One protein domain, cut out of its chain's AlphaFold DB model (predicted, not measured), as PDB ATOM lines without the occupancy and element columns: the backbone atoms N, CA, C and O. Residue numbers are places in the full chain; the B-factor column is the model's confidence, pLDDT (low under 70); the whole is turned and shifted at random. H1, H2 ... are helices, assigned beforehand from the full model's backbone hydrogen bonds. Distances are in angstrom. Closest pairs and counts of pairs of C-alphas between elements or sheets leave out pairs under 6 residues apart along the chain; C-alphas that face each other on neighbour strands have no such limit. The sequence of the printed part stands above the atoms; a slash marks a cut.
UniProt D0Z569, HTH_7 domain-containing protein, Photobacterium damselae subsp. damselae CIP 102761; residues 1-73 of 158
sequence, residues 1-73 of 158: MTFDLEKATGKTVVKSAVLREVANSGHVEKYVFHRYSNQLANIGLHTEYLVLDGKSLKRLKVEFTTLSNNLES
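Overview. This is residues 1 to 73 of the 158 residues of the protein "HTH_7 domain-containing protein" of Photobacterium damselae subsp. damselae CIP 102761 (UniProt D0Z569). What shape is this? Three separate helices are joined by long loops into an open frame, with H1 near one end and the tail of residues 70 to 73 at the other. What makes it? The 73 printed residues hold H1, H2 and H3 in that order, all helix by class, with under half in named elements. How large? It spans 43 by 24 by 22 A, only just compact, close to loose, with a radius of gyration of 13.5 A for the C-alphas.

Arrangement. Do helices touch? H1, residues 2 to 9, is apart from H2, residues 26 to 35, and H3, residues 54 to 69. H2 and H3 are only just apart, closest 8.3 A. What of the backbone? Every O i to N i+4 pair in H1, H2 and H3 is within hydrogen-bond range. Residues 40 to 41 pair with 49 to 50, antiparallel.

Along the chain. Where does H1 begin? C-alpha 2 is at (-53.741, -48.894, 140.213). Where does H3 end? After 22.6 A, at C-alpha 69, (-76.187, -35.053, 155.882). How long is H2? It measures 14.2 A.

Size, cuts and confidence. Which links are long? Residues 10 to 25 and 36 to 53 are long links, without a cut. Where is confidence low? Residues 1 to 2, 24 to 25, 45 and 70 to 73 are under 70.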
ATOM      1  N   MET A   1     -56.163 -46.610 137.185       61.25
ATOM      2  CA  MET A   1     -56.305 -46.450 138.651       61.25
ATOM      3  C   MET A   1     -55.113 -46.999 139.421       61.25
ATOM      4  O   MET A   1     -54.419 -46.207 140.034       61.25
ATOM      5  N   THR A   2     -54.855 -48.310 139.432       69.50
ATOM      6  CA  THR A   2     -53.741 -48.894 140.213       69.50
ATOM      7  C   THR A   2     -52.381 -48.371 139.759       69.50
ATOM      8  O   THR A   2     -51.615 -47.904 140.591       69.50
ATOM      9  N   PHE A   3     -52.141 -48.322 138.447       76.50
ATOM     10  CA  PHE A   3     -50.926 -47.737 137.870       76.50
ATOM     11  C   PHE A   3     -50.736 -46.253 138.242       76.50
ATOM     12  O   PHE A   3     -49.634 -45.826 138.576       76.50
ATOM     13  N   ASP A   4     -51.820 -45.472 138.255       77.94
ATOM     14  CA  ASP A   4     -51.782 -44.050 138.619       77.94
ATOM     15  C   ASP A   4     -51.426 -43.866 140.099       77.94
ATOM     16  O   ASP A   4     -50.613 -43.016 140.443       77.94
ATOM     17  N   LEU A   5     -51.979 -44.709 140.980       75.94
ATOM     18  CA  LEU A   5     -51.677 -44.706 142.415       75.94
ATOM     19  C   LEU A   5     -50.218 -45.089 142.706       75.94
ATOM     20  O   LEU A   5     -49.579 -44.475 143.566       75.94
ATOM     21  N   GLU A   6     -49.682 -46.074 141.983       84.06
ATOM     22  CA  GLU A   6     -48.272 -46.469 142.086       84.06
ATOM     23  C   GLU A   6     -47.352 -45.344 141.611       84.06
ATOM     24  O   GLU A   6     -46.384 -45.006 142.294       84.06
ATOM     25  N   LYS A   7     -47.709 -44.676 140.508       81.94
ATOM     26  CA  LYS A   7     -46.997 -43.498 139.998       81.94
ATOM     27  C   LYS A   7     -47.072 -42.301 140.960       81.94
ATOM     28  O   LYS A   7     -46.090 -41.580 141.094       81.94
ATOM     29  N   ALA A   8     -48.195 -42.112 141.662       78.25
ATOM     30  CA  ALA A   8     -48.377 -41.062 142.673       78.25
ATOM     31  C   ALA A   8     -47.452 -41.225 143.881       78.25
ATOM     32  O   ALA A   8     -46.929 -40.255 144.426       78.25
ATOM     33  N   THR A   9     -47.351 -42.464 144.361       78.81
ATOM     34  CA  THR A   9     -46.781 -42.773 145.677       78.81
ATOM     35  C   THR A   9     -45.389 -43.383 145.597       78.81
ATOM     36  O   THR A   9     -44.720 -43.476 146.628       78.81
ATOM     37  N   GLY A  10     -44.956 -43.811 144.407       82.31
ATOM     38  CA  GLY A  10     -43.718 -44.560 144.198       82.31
ATOM     39  C   GLY A  10     -43.707 -45.917 144.909       82.31
ATOM     40  O   GLY A  10     -42.640 -46.473 145.152       82.31
ATOM     41  N   LYS A  11     -44.879 -46.424 145.312       84.94
ATOM     42  CA  LYS A  11     -45.040 -47.647 146.106       84.94
ATOM     43  C   LYS A  11     -45.982 -48.597 145.394       84.94
ATOM     44  O   LYS A  11     -47.011 -48.167 144.884       84.94
ATOM     45  N   THR A  12     -45.660 -49.886 145.433       88.31
ATOM     46  CA  THR A  12     -46.535 -50.941 144.918       88.31
ATOM     47  C   THR A  12     -47.846 -50.966 145.700       88.31
ATOM     48  O   THR A  12     -47.850 -50.972 146.938       88.31
ATOM     49  N   VAL A  13     -48.970 -50.972 144.988       85.44
ATOM     50  CA  VAL A  13     -50.296 -50.926 145.610       85.44
ATOM     51  C   VAL A  13     -50.752 -52.343 145.940       85.44
ATOM     52  O   VAL A  13     -51.034 -53.146 145.061       85.44
ATOM     53  N   VAL A  14     -50.881 -52.639 147.235       86.62
ATOM     54  CA  VAL A  14     -51.353 -53.952 147.717       86.62
ATOM     55  C   VAL A  14     -52.882 -54.057 147.676       86.62
ATOM     56  O   VAL A  14     -53.436 -55.121 147.416       86.62
ATOM     57  N   LYS A  15     -53.591 -52.953 147.951       85.75
ATOM     58  CA  LYS A  15     -55.058 -52.906 147.973       85.75
ATOM     59  C   LYS A  15     -55.562 -51.516 147.607       85.75
ATOM     60  O   LYS A  15     -55.103 -50.522 148.162       85.75
ATOM     61  N   SER A  16     -56.578 -51.467 146.753       85.75
ATOM     62  CA  SER A  16     -57.344 -50.258 146.447       85.75
ATOM     63  C   SER A  16     -58.826 -50.500 146.720       85.75
ATOM     64  O   SER A  16     -59.353 -51.556 146.374       85.75
ATOM     65  N   ALA A  17     -59.505 -49.530 147.329       86.88
ATOM     66  CA  ALA A  17     -60.945 -49.581 147.560       86.88
ATOM     67  C   ALA A  17     -61.559 -48.197 147.345       86.88
ATOM     68  O   ALA A  17     -61.018 -47.194 147.816       86.88
ATOM     69  N   VAL A  18     -62.703 -48.152 146.665       85.56
ATOM     70  CA  VAL A  18     -63.498 -46.929 146.528       85.56
ATOM     71  C   VAL A  18     -64.368 -46.797 147.773       85.56
ATOM     72  O   VAL A  18     -65.191 -47.661 148.057       85.56
ATOM     73  N   LEU A  19     -64.157 -45.733 148.549       81.12
ATOM     74  CA  LEU A  19     -64.899 -45.522 149.797       81.12
ATOM     75  C   LEU A  19     -66.274 -44.890 149.569       81.12
ATOM     76  O   LEU A  19     -67.188 -45.132 150.355       81.12
ATOM     77  N   ARG A  20     -66.403 -44.027 148.555       75.88
ATOM     78  CA  ARG A  20     -67.637 -43.292 148.264       75.88
ATOM     79  C   ARG A  20     -67.611 -42.737 146.845       75.88
ATOM     80  O   ARG A  20     -66.572 -42.264 146.400       75.88
ATOM     81  N   GLU A  21     -68.771 -42.724 146.207       81.25
ATOM     82  CA  GLU A  21     -69.023 -42.016 144.955       81.25
ATOM     83  C   GLU A  21     -69.982 -40.850 145.232       81.25
ATOM     84  O   GLU A  21     -70.944 -41.002 145.990       81.25
ATOM     85  N   VAL A  22     -69.690 -39.664 144.689       73.31
ATOM     86  CA  VAL A  22     -70.491 -38.451 144.915       73.31
ATOM     87  C   VAL A  22     -70.779 -37.776 143.576       73.31
ATOM     88  O   VAL A  22     -69.919 -37.098 143.016       73.31
ATOM     89  N   ALA A  23     -72.006 -37.933 143.080       74.31
ATOM     90  CA  ALA A  23     -72.452 -37.324 141.830       74.31
ATOM     91  C   ALA A  23     -72.638 -35.794 141.948       74.31
ATOM     92  O   ALA A  23     -72.972 -35.281 143.016       74.31
ATOM     93  N   ASN A  24     -72.470 -35.073 140.829       64.06
ATOM     94  CA  ASN A  24     -72.759 -33.633 140.678       64.06
ATOM     95  C   ASN A  24     -72.062 -32.713 141.698       64.06
ATOM     96  O   ASN A  24     -72.621 -31.716 142.157       64.06
ATOM     97  N   SER A  25     -70.818 -33.031 142.050       67.88
ATOM     98  CA  SER A  25     -70.079 -32.388 143.137       67.88
ATOM     99  C   SER A  25     -69.048 -31.353 142.675       67.88
ATOM    100  O   SER A  25     -68.206 -30.953 143.470       67.88
ATOM    101  N   GLY A  26     -69.137 -30.836 141.444       77.12
ATOM    102  CA  GLY A  26     -68.084 -29.994 140.850       77.12
ATOM    103  C   GLY A  26     -67.660 -28.769 141.682       77.12
ATOM    104  O   GLY A  26     -66.497 -28.384 141.672       77.12
ATOM    105  N   HIS A  27     -68.562 -28.158 142.464       80.44
ATOM    106  CA  HIS A  27     -68.183 -27.082 143.398       80.44
ATOM    107  C   HIS A  27     -67.427 -27.598 144.629       80.44
ATOM    108  O   HIS A  27     -66.484 -26.957 145.092       80.44
ATOM    109  N   VAL A  28     -67.834 -28.755 145.152       80.62
ATOM    110  CA  VAL A  28     -67.177 -29.418 146.285       80.62
ATOM    111  C   VAL A  28     -65.791 -29.897 145.866       80.62
ATOM    112  O   VAL A  28     -64.825 -29.673 146.583       80.62
ATOM    113  N   GLU A  29     -65.677 -30.474 144.677       82.75
ATOM    114  CA  GLU A  29     -64.417 -30.889 144.070       82.75
ATOM    115  C   GLU A  29     -63.437 -29.715 143.931       82.75
ATOM    116  O   GLU A  29     -62.328 -29.768 144.467       82.75
ATOM    117  N   LYS A  30     -63.875 -28.598 143.331       86.25
ATOM    118  CA  LYS A  30     -63.068 -27.366 143.244       86.25
ATOM    119  C   LYS A  30     -62.605 -26.872 144.612       86.25
ATOM    120  O   LYS A  30     -61.456 -26.463 144.759       86.25
ATOM    121  N   TYR A  31     -63.484 -26.912 145.614       86.62
ATOM    122  CA  TYR A  31     -63.132 -26.528 146.980       86.62
ATOM    123  C   TYR A  31     -62.056 -27.446 147.575       86.62
ATOM    124  O   TYR A  31     -61.097 -26.957 148.178       86.62
ATOM    125  N   VAL A  32     -62.188 -28.760 147.384       89.31
ATOM    126  CA  VAL A  32     -61.213 -29.746 147.864       89.31
ATOM    127  C   VAL A  32     -59.856 -29.519 147.199       89.31
ATOM    128  O   VAL A  32     -58.859 -29.404 147.913       89.31
ATOM    129  N   PHE A  33     -59.801 -29.349 145.877       89.31
ATOM    130  CA  PHE A  33     -58.537 -29.084 145.183       89.31
ATOM    131  C   PHE A  33     -57.915 -27.741 145.553       89.31
ATOM    132  O   PHE A  33     -56.703 -27.659 145.722       89.31
ATOM    133  N   HIS A  34     -58.724 -26.700 145.758       90.19
ATOM    134  CA  HIS A  34     -58.218 -25.425 146.259       90.19
ATOM    135  C   HIS A  34     -57.588 -25.579 147.652       90.19
ATOM    136  O   HIS A  34     -56.506 -25.057 147.918       90.19
ATOM    137  N   ARG A  35     -58.255 -26.307 148.555       89.62
ATOM    138  CA  ARG A  35     -57.816 -26.459 149.947       89.62
ATOM    139  C   ARG A  35     -56.592 -27.360 150.103       89.62
ATOM    140  O   ARG A  35     -55.755 -27.086 150.958       89.62
ATOM    141  N   TYR A  36     -56.506 -28.425 149.310       91.19
ATOM    142  CA  TYR A  36     -55.412 -29.399 149.343       91.19
ATOM    143  C   TYR A  36     -54.468 -29.246 148.144       91.19
ATOM    144  O   TYR A  36     -53.808 -30.201 147.748       91.19
ATOM    145  N   SER A  37     -54.360 -28.037 147.589       89.81
ATOM    146  CA  SER A  37     -53.523 -27.726 146.421       89.81
ATOM    147  C   SER A  37     -52.059 -28.137 146.604       89.81
ATOM    148  O   SER A  37     -51.444 -28.675 145.688       89.81
ATOM    149  N   ASN A  38     -51.526 -27.988 147.818       89.69
ATOM    150  CA  ASN A  38     -50.160 -28.393 148.171       89.69
ATOM    151  C   ASN A  38     -49.933 -29.918 148.161       89.69
ATOM    152  O   ASN A  38     -48.794 -30.365 148.243       89.69
ATOM    153  N   GLN A  39     -51.002 -30.716 148.130       89.81
ATOM    154  CA  GLN A  39     -50.975 -32.184 148.188       89.81
ATOM    155  C   GLN A  39     -51.367 -32.819 146.843       89.81
ATOM    156  O   GLN A  39     -51.653 -34.017 146.777       89.81
ATOM    157  N   LEU A  40     -51.398 -32.017 145.774       88.81
ATOM    158  CA  LEU A  40     -51.725 -32.448 144.422       88.81
ATOM    159  C   LEU A  40     -50.577 -33.257 143.809       88.81
ATOM    160  O   LEU A  40     -49.428 -32.816 143.787       88.81
ATOM    161  N   ALA A  41     -50.894 -34.437 143.282       86.19
ATOM    162  CA  ALA A  41     -49.945 -35.291 142.585       86.19
ATOM    163  C   ALA A  41     -50.045 -35.098 141.065       86.19
ATOM    164  O   ALA A  41     -51.125 -35.170 140.480       86.19
ATOM    165  N   ASN A  42     -48.896 -34.890 140.418       81.75
ATOM    166  CA  ASN A  42     -48.807 -34.651 138.980       81.75
ATOM    167  C   ASN A  42     -48.598 -35.969 138.214       81.75
ATOM    168  O   ASN A  42     -47.468 -36.402 137.983       81.75
ATOM    169  N   ILE A  43     -49.697 -36.644 137.879       78.19
ATOM    170  CA  ILE A  43     -49.677 -38.021 137.348       78.19
ATOM    171  C   ILE A  43     -50.173 -38.072 135.895       78.19
ATOM    172  O   ILE A  43     -49.721 -38.934 135.133       78.19
ATOM    173  N   GLY A  44     -51.021 -37.122 135.486       71.69
ATOM    174  CA  GLY A  44     -51.598 -37.026 134.145       71.69
ATOM    175  C   GLY A  44     -52.410 -35.742 133.932       71.69
ATOM    176  O   GLY A  44     -52.475 -34.892 134.814       71.69
ATOM    177  N   LEU A  45     -53.015 -35.608 132.746       69.69
ATOM    178  CA  LEU A  45     -53.707 -34.384 132.303       69.69
ATOM    179  C   LEU A  45     -55.214 -34.355 132.596       69.69
ATOM    180  O   LEU A  45     -55.811 -33.286 132.577       69.69
ATOM    181  N   HIS A  46     -55.838 -35.517 132.802       72.38
ATOM    182  CA  HIS A  46     -57.304 -35.651 132.800       72.38
ATOM    183  C   HIS A  46     -57.897 -36.068 134.149       72.38
ATOM    184  O   HIS A  46     -59.107 -36.255 134.251       72.38
ATOM    185  N   THR A  47     -57.065 -36.294 135.165       79.06
ATOM    186  CA  THR A  47     -57.530 -36.692 136.497       79.06
ATOM    187  C   THR A  47     -56.555 -36.197 137.550       79.06
ATOM    188  O   THR A  47     -55.365 -36.519 137.520       79.06
ATOM    189  N   GLU A  48     -57.074 -35.416 138.483       83.50
ATOM    190  CA  GLU A  48     -56.343 -34.864 139.606       83.50
ATOM    191  C   GLU A  48     -56.327 -35.854 140.775       83.50
ATOM    192  O   GLU A  48     -57.360 -36.356 141.224       83.50
ATOM    193  N   TYR A  49     -55.135 -36.113 141.309       86.38
ATOM    194  CA  TYR A  49     -54.946 -36.997 142.455       86.38
ATOM    195  C   TYR A  49     -54.404 -36.208 143.641       86.38
ATOM    196  O   TYR A  49     -53.562 -35.327 143.483       86.38
ATOM    197  N   LEU A  50     -54.859 -36.553 144.845       88.56
ATOM    198  CA  LEU A  50     -54.380 -35.967 146.095       88.56
ATOM    199  C   LEU A  50     -53.687 -37.036 146.941       88.56
ATOM    200  O   LEU A  50     -54.263 -38.092 147.210       88.56
ATOM    201  N   VAL A  51     -52.474 -36.741 147.405       89.50
ATOM    202  CA  VAL A  51     -51.744 -37.585 148.360       89.50
ATOM    203  C   VAL A  51     -51.950 -37.009 149.757       89.50
ATOM    204  O   VAL A  51     -51.269 -36.077 150.179       89.50
ATOM    205  N   LEU A  52     -52.936 -37.556 150.468       89.12
ATOM    206  CA  LEU A  52     -53.362 -37.056 151.775       89.12
ATOM    207  C   LEU A  52     -52.684 -37.812 152.924       89.12
ATOM    208  O   LEU A  52     -52.518 -39.033 152.879       89.12
ATOM    209  N   ASP A  53     -52.391 -37.103 154.013       91.19
ATOM    210  CA  ASP A  53     -52.042 -37.729 155.284       91.19
ATOM    211  C   ASP A  53     -53.288 -38.301 155.987       91.19
ATOM    212  O   ASP A  53     -54.435 -37.931 155.716       91.19
ATOM    213  N   GLY A  54     -53.069 -39.191 156.959       89.56
ATOM    214  CA  GLY A  54     -54.163 -39.835 157.684       89.56
ATOM    215  C   GLY A  54     -55.081 -38.861 158.438       89.56
ATOM    216  O   GLY A  54     -56.264 -39.166 158.615       89.56
ATOM    217  N   LYS A  55     -54.586 -37.690 158.874       91.62
ATOM    218  CA  LYS A  55     -55.423 -36.684 159.550       91.62
ATOM    219  C   LYS A  55     -56.275 -35.931 158.532       91.62
ATOM    220  O   LYS A  55     -57.482 -35.802 158.756       91.62
ATOM    221  N   SER A  56     -55.691 -35.495 157.414       90.00
ATOM    222  CA  SER A  56     -56.447 -34.829 156.341       90.00
ATOM    223  C   SER A  56     -57.498 -35.743 155.728       90.00
ATOM    224  O   SER A  56     -58.631 -35.308 155.546       90.00
ATOM    225  N   LEU A  57     -57.194 -37.028 155.524       89.88
ATOM    226  CA  LEU A  57     -58.174 -37.997 155.028       89.88
ATOM    227  C   LEU A  57     -59.376 -38.139 155.975       89.88
ATOM    228  O   LEU A  57     -60.525 -38.118 155.531       89.88
ATOM    229  N   LYS A  58     -59.132 -38.256 157.290       90.38
ATOM    230  CA  LYS A  58     -60.215 -38.315 158.288       90.38
ATOM    231  C   LYS A  58     -61.061 -37.043 158.259       90.38
ATOM    232  O   LYS A  58     -62.286 -37.139 158.273       90.38
ATOM    233  N   ARG A  59     -60.424 -35.870 158.184       89.88
ATOM    234  CA  ARG A  59     -61.116 -34.577 158.108       89.88
ATOM    235  C   ARG A  59     -61.971 -34.473 156.848       89.88
ATOM    236  O   ARG A  59     -63.150 -34.160 156.951       89.88
ATOM    237  N   LEU A  60     -61.400 -34.808 155.694       88.81
ATOM    238  CA  LEU A  60     -62.097 -34.792 154.413       88.81
ATOM    239  C   LEU A  60     -63.323 -35.715 154.450       88.81
ATOM    240  O   LEU A  60     -64.420 -35.308 154.078       88.81
ATOM    241  N   LYS A  61     -63.174 -36.928 154.997       87.19
ATOM    242  CA  LYS A  61     -64.289 -37.868 155.176       87.19
ATOM    243  C   LYS A  61     -65.408 -37.288 156.048       87.19
ATOM    244  O   LYS A  61     -66.580 -37.446 155.703       87.19
ATOM    245  N   VAL A  62     -65.064 -36.634 157.159       87.00
ATOM    246  CA  VAL A  62     -66.048 -35.964 158.025       87.00
ATOM    247  C   VAL A  62     -66.761 -34.853 157.261       87.00
ATOM    248  O   VAL A  62     -67.983 -34.845 157.249       87.00
ATOM    249  N   GLU A  63     -66.033 -33.988 156.553       85.38
ATOM    250  CA  GLU A  63     -66.618 -32.883 155.781       85.38
ATOM    251  C   GLU A  63     -67.597 -33.381 154.714       85.38
ATOM    252  O   GLU A  63     -68.728 -32.907 154.659       85.38
ATOM    253  N   PHE A  64     -67.229 -34.403 153.937       84.00
ATOM    254  CA  PHE A  64     -68.150 -35.024 152.978       84.00
ATOM    255  C   PHE A  64     -69.375 -35.658 153.647       84.00
ATOM    256  O   PHE A  64     -70.449 -35.703 153.049       84.00
ATOM    257  N   THR A  65     -69.233 -36.166 154.872       82.88
ATOM    258  CA  THR A  65     -70.352 -36.728 155.643       82.88
ATOM    259  C   THR A  65     -71.275 -35.616 156.139       82.88
ATOM    260  O   THR A  65     -72.491 -35.706 156.002       82.88
ATOM    261  N   THR A  66     -70.703 -34.530 156.653       81.94
ATOM    262  CA  THR A  66     -71.434 -33.333 157.069       81.94
ATOM    263  C   THR A  66     -72.170 -32.706 155.891       81.94
ATOM    264  O   THR A  66     -73.354 -32.428 156.019       81.94
ATOM    265  N   LEU A  67     -71.517 -32.536 154.739       76.75
ATOM    266  CA  LEU A  67     -72.139 -31.976 153.536       76.75
ATOM    267  C   LEU A  67     -73.282 -32.851 153.018       76.75
ATOM    268  O   LEU A  67     -74.320 -32.316 152.643       76.75
ATOM    269  N   SER A  68     -73.125 -34.181 153.030       75.31
ATOM    270  CA  SER A  68     -74.207 -35.076 152.600       75.31
ATOM    271  C   SER A  68     -75.399 -35.055 153.554       75.31
ATOM    272  O   SER A  68     -76.537 -35.144 153.109       75.31
ATOM    273  N   ASN A  69     -75.145 -34.946 154.861       75.62
ATOM    274  CA  ASN A  69     -76.187 -35.053 155.882       75.62
ATOM    275  C   ASN A  69     -76.875 -33.711 156.171       75.62
ATOM    276  O   ASN A  69     -78.059 -33.686 156.486       75.62
ATOM    277  N   ASN A  70     -76.143 -32.601 156.046       69.88
ATOM    278  CA  ASN A  70     -76.628 -31.240 156.283       69.88
ATOM    279  C   ASN A  70     -76.980 -30.524 154.979       69.88
ATOM    280  O   ASN A  70     -76.873 -29.297 154.904       69.88
ATOM    281  N   LEU A  71     -77.380 -31.266 153.947       66.62
ATOM    282  CA  LEU A  71     -77.963 -30.665 152.760       66.62
ATOM    283  C   LEU A  71     -79.332 -30.100 153.164       66.62
ATOM    284  O   LEU A  71     -80.360 -30.760 153.006       66.62
ATOM    285  N   GLU A  72     -79.343 -28.912 153.781       60.06
ATOM    286  CA  GLU A  72     -80.587 -28.213 154.081       60.06
ATOM    287  C   GLU A  72     -81.350 -28.108 152.766       60.06
ATOM    288  O   GLU A  72     -80.845 -27.595 151.762       60.06
ATOM    289  N   SER A  73     -82.578 -28.624 152.763       60.47
ATOM    290  CA  SER A  73     -83.445 -28.426 151.620       60.47
ATOM    291  C   SER A  73     -83.607 -26.921 151.423       60.47
ATOM    292  O   SER A  73     -83.815 -26.167 152.378       60.47
TER     293      SER A  73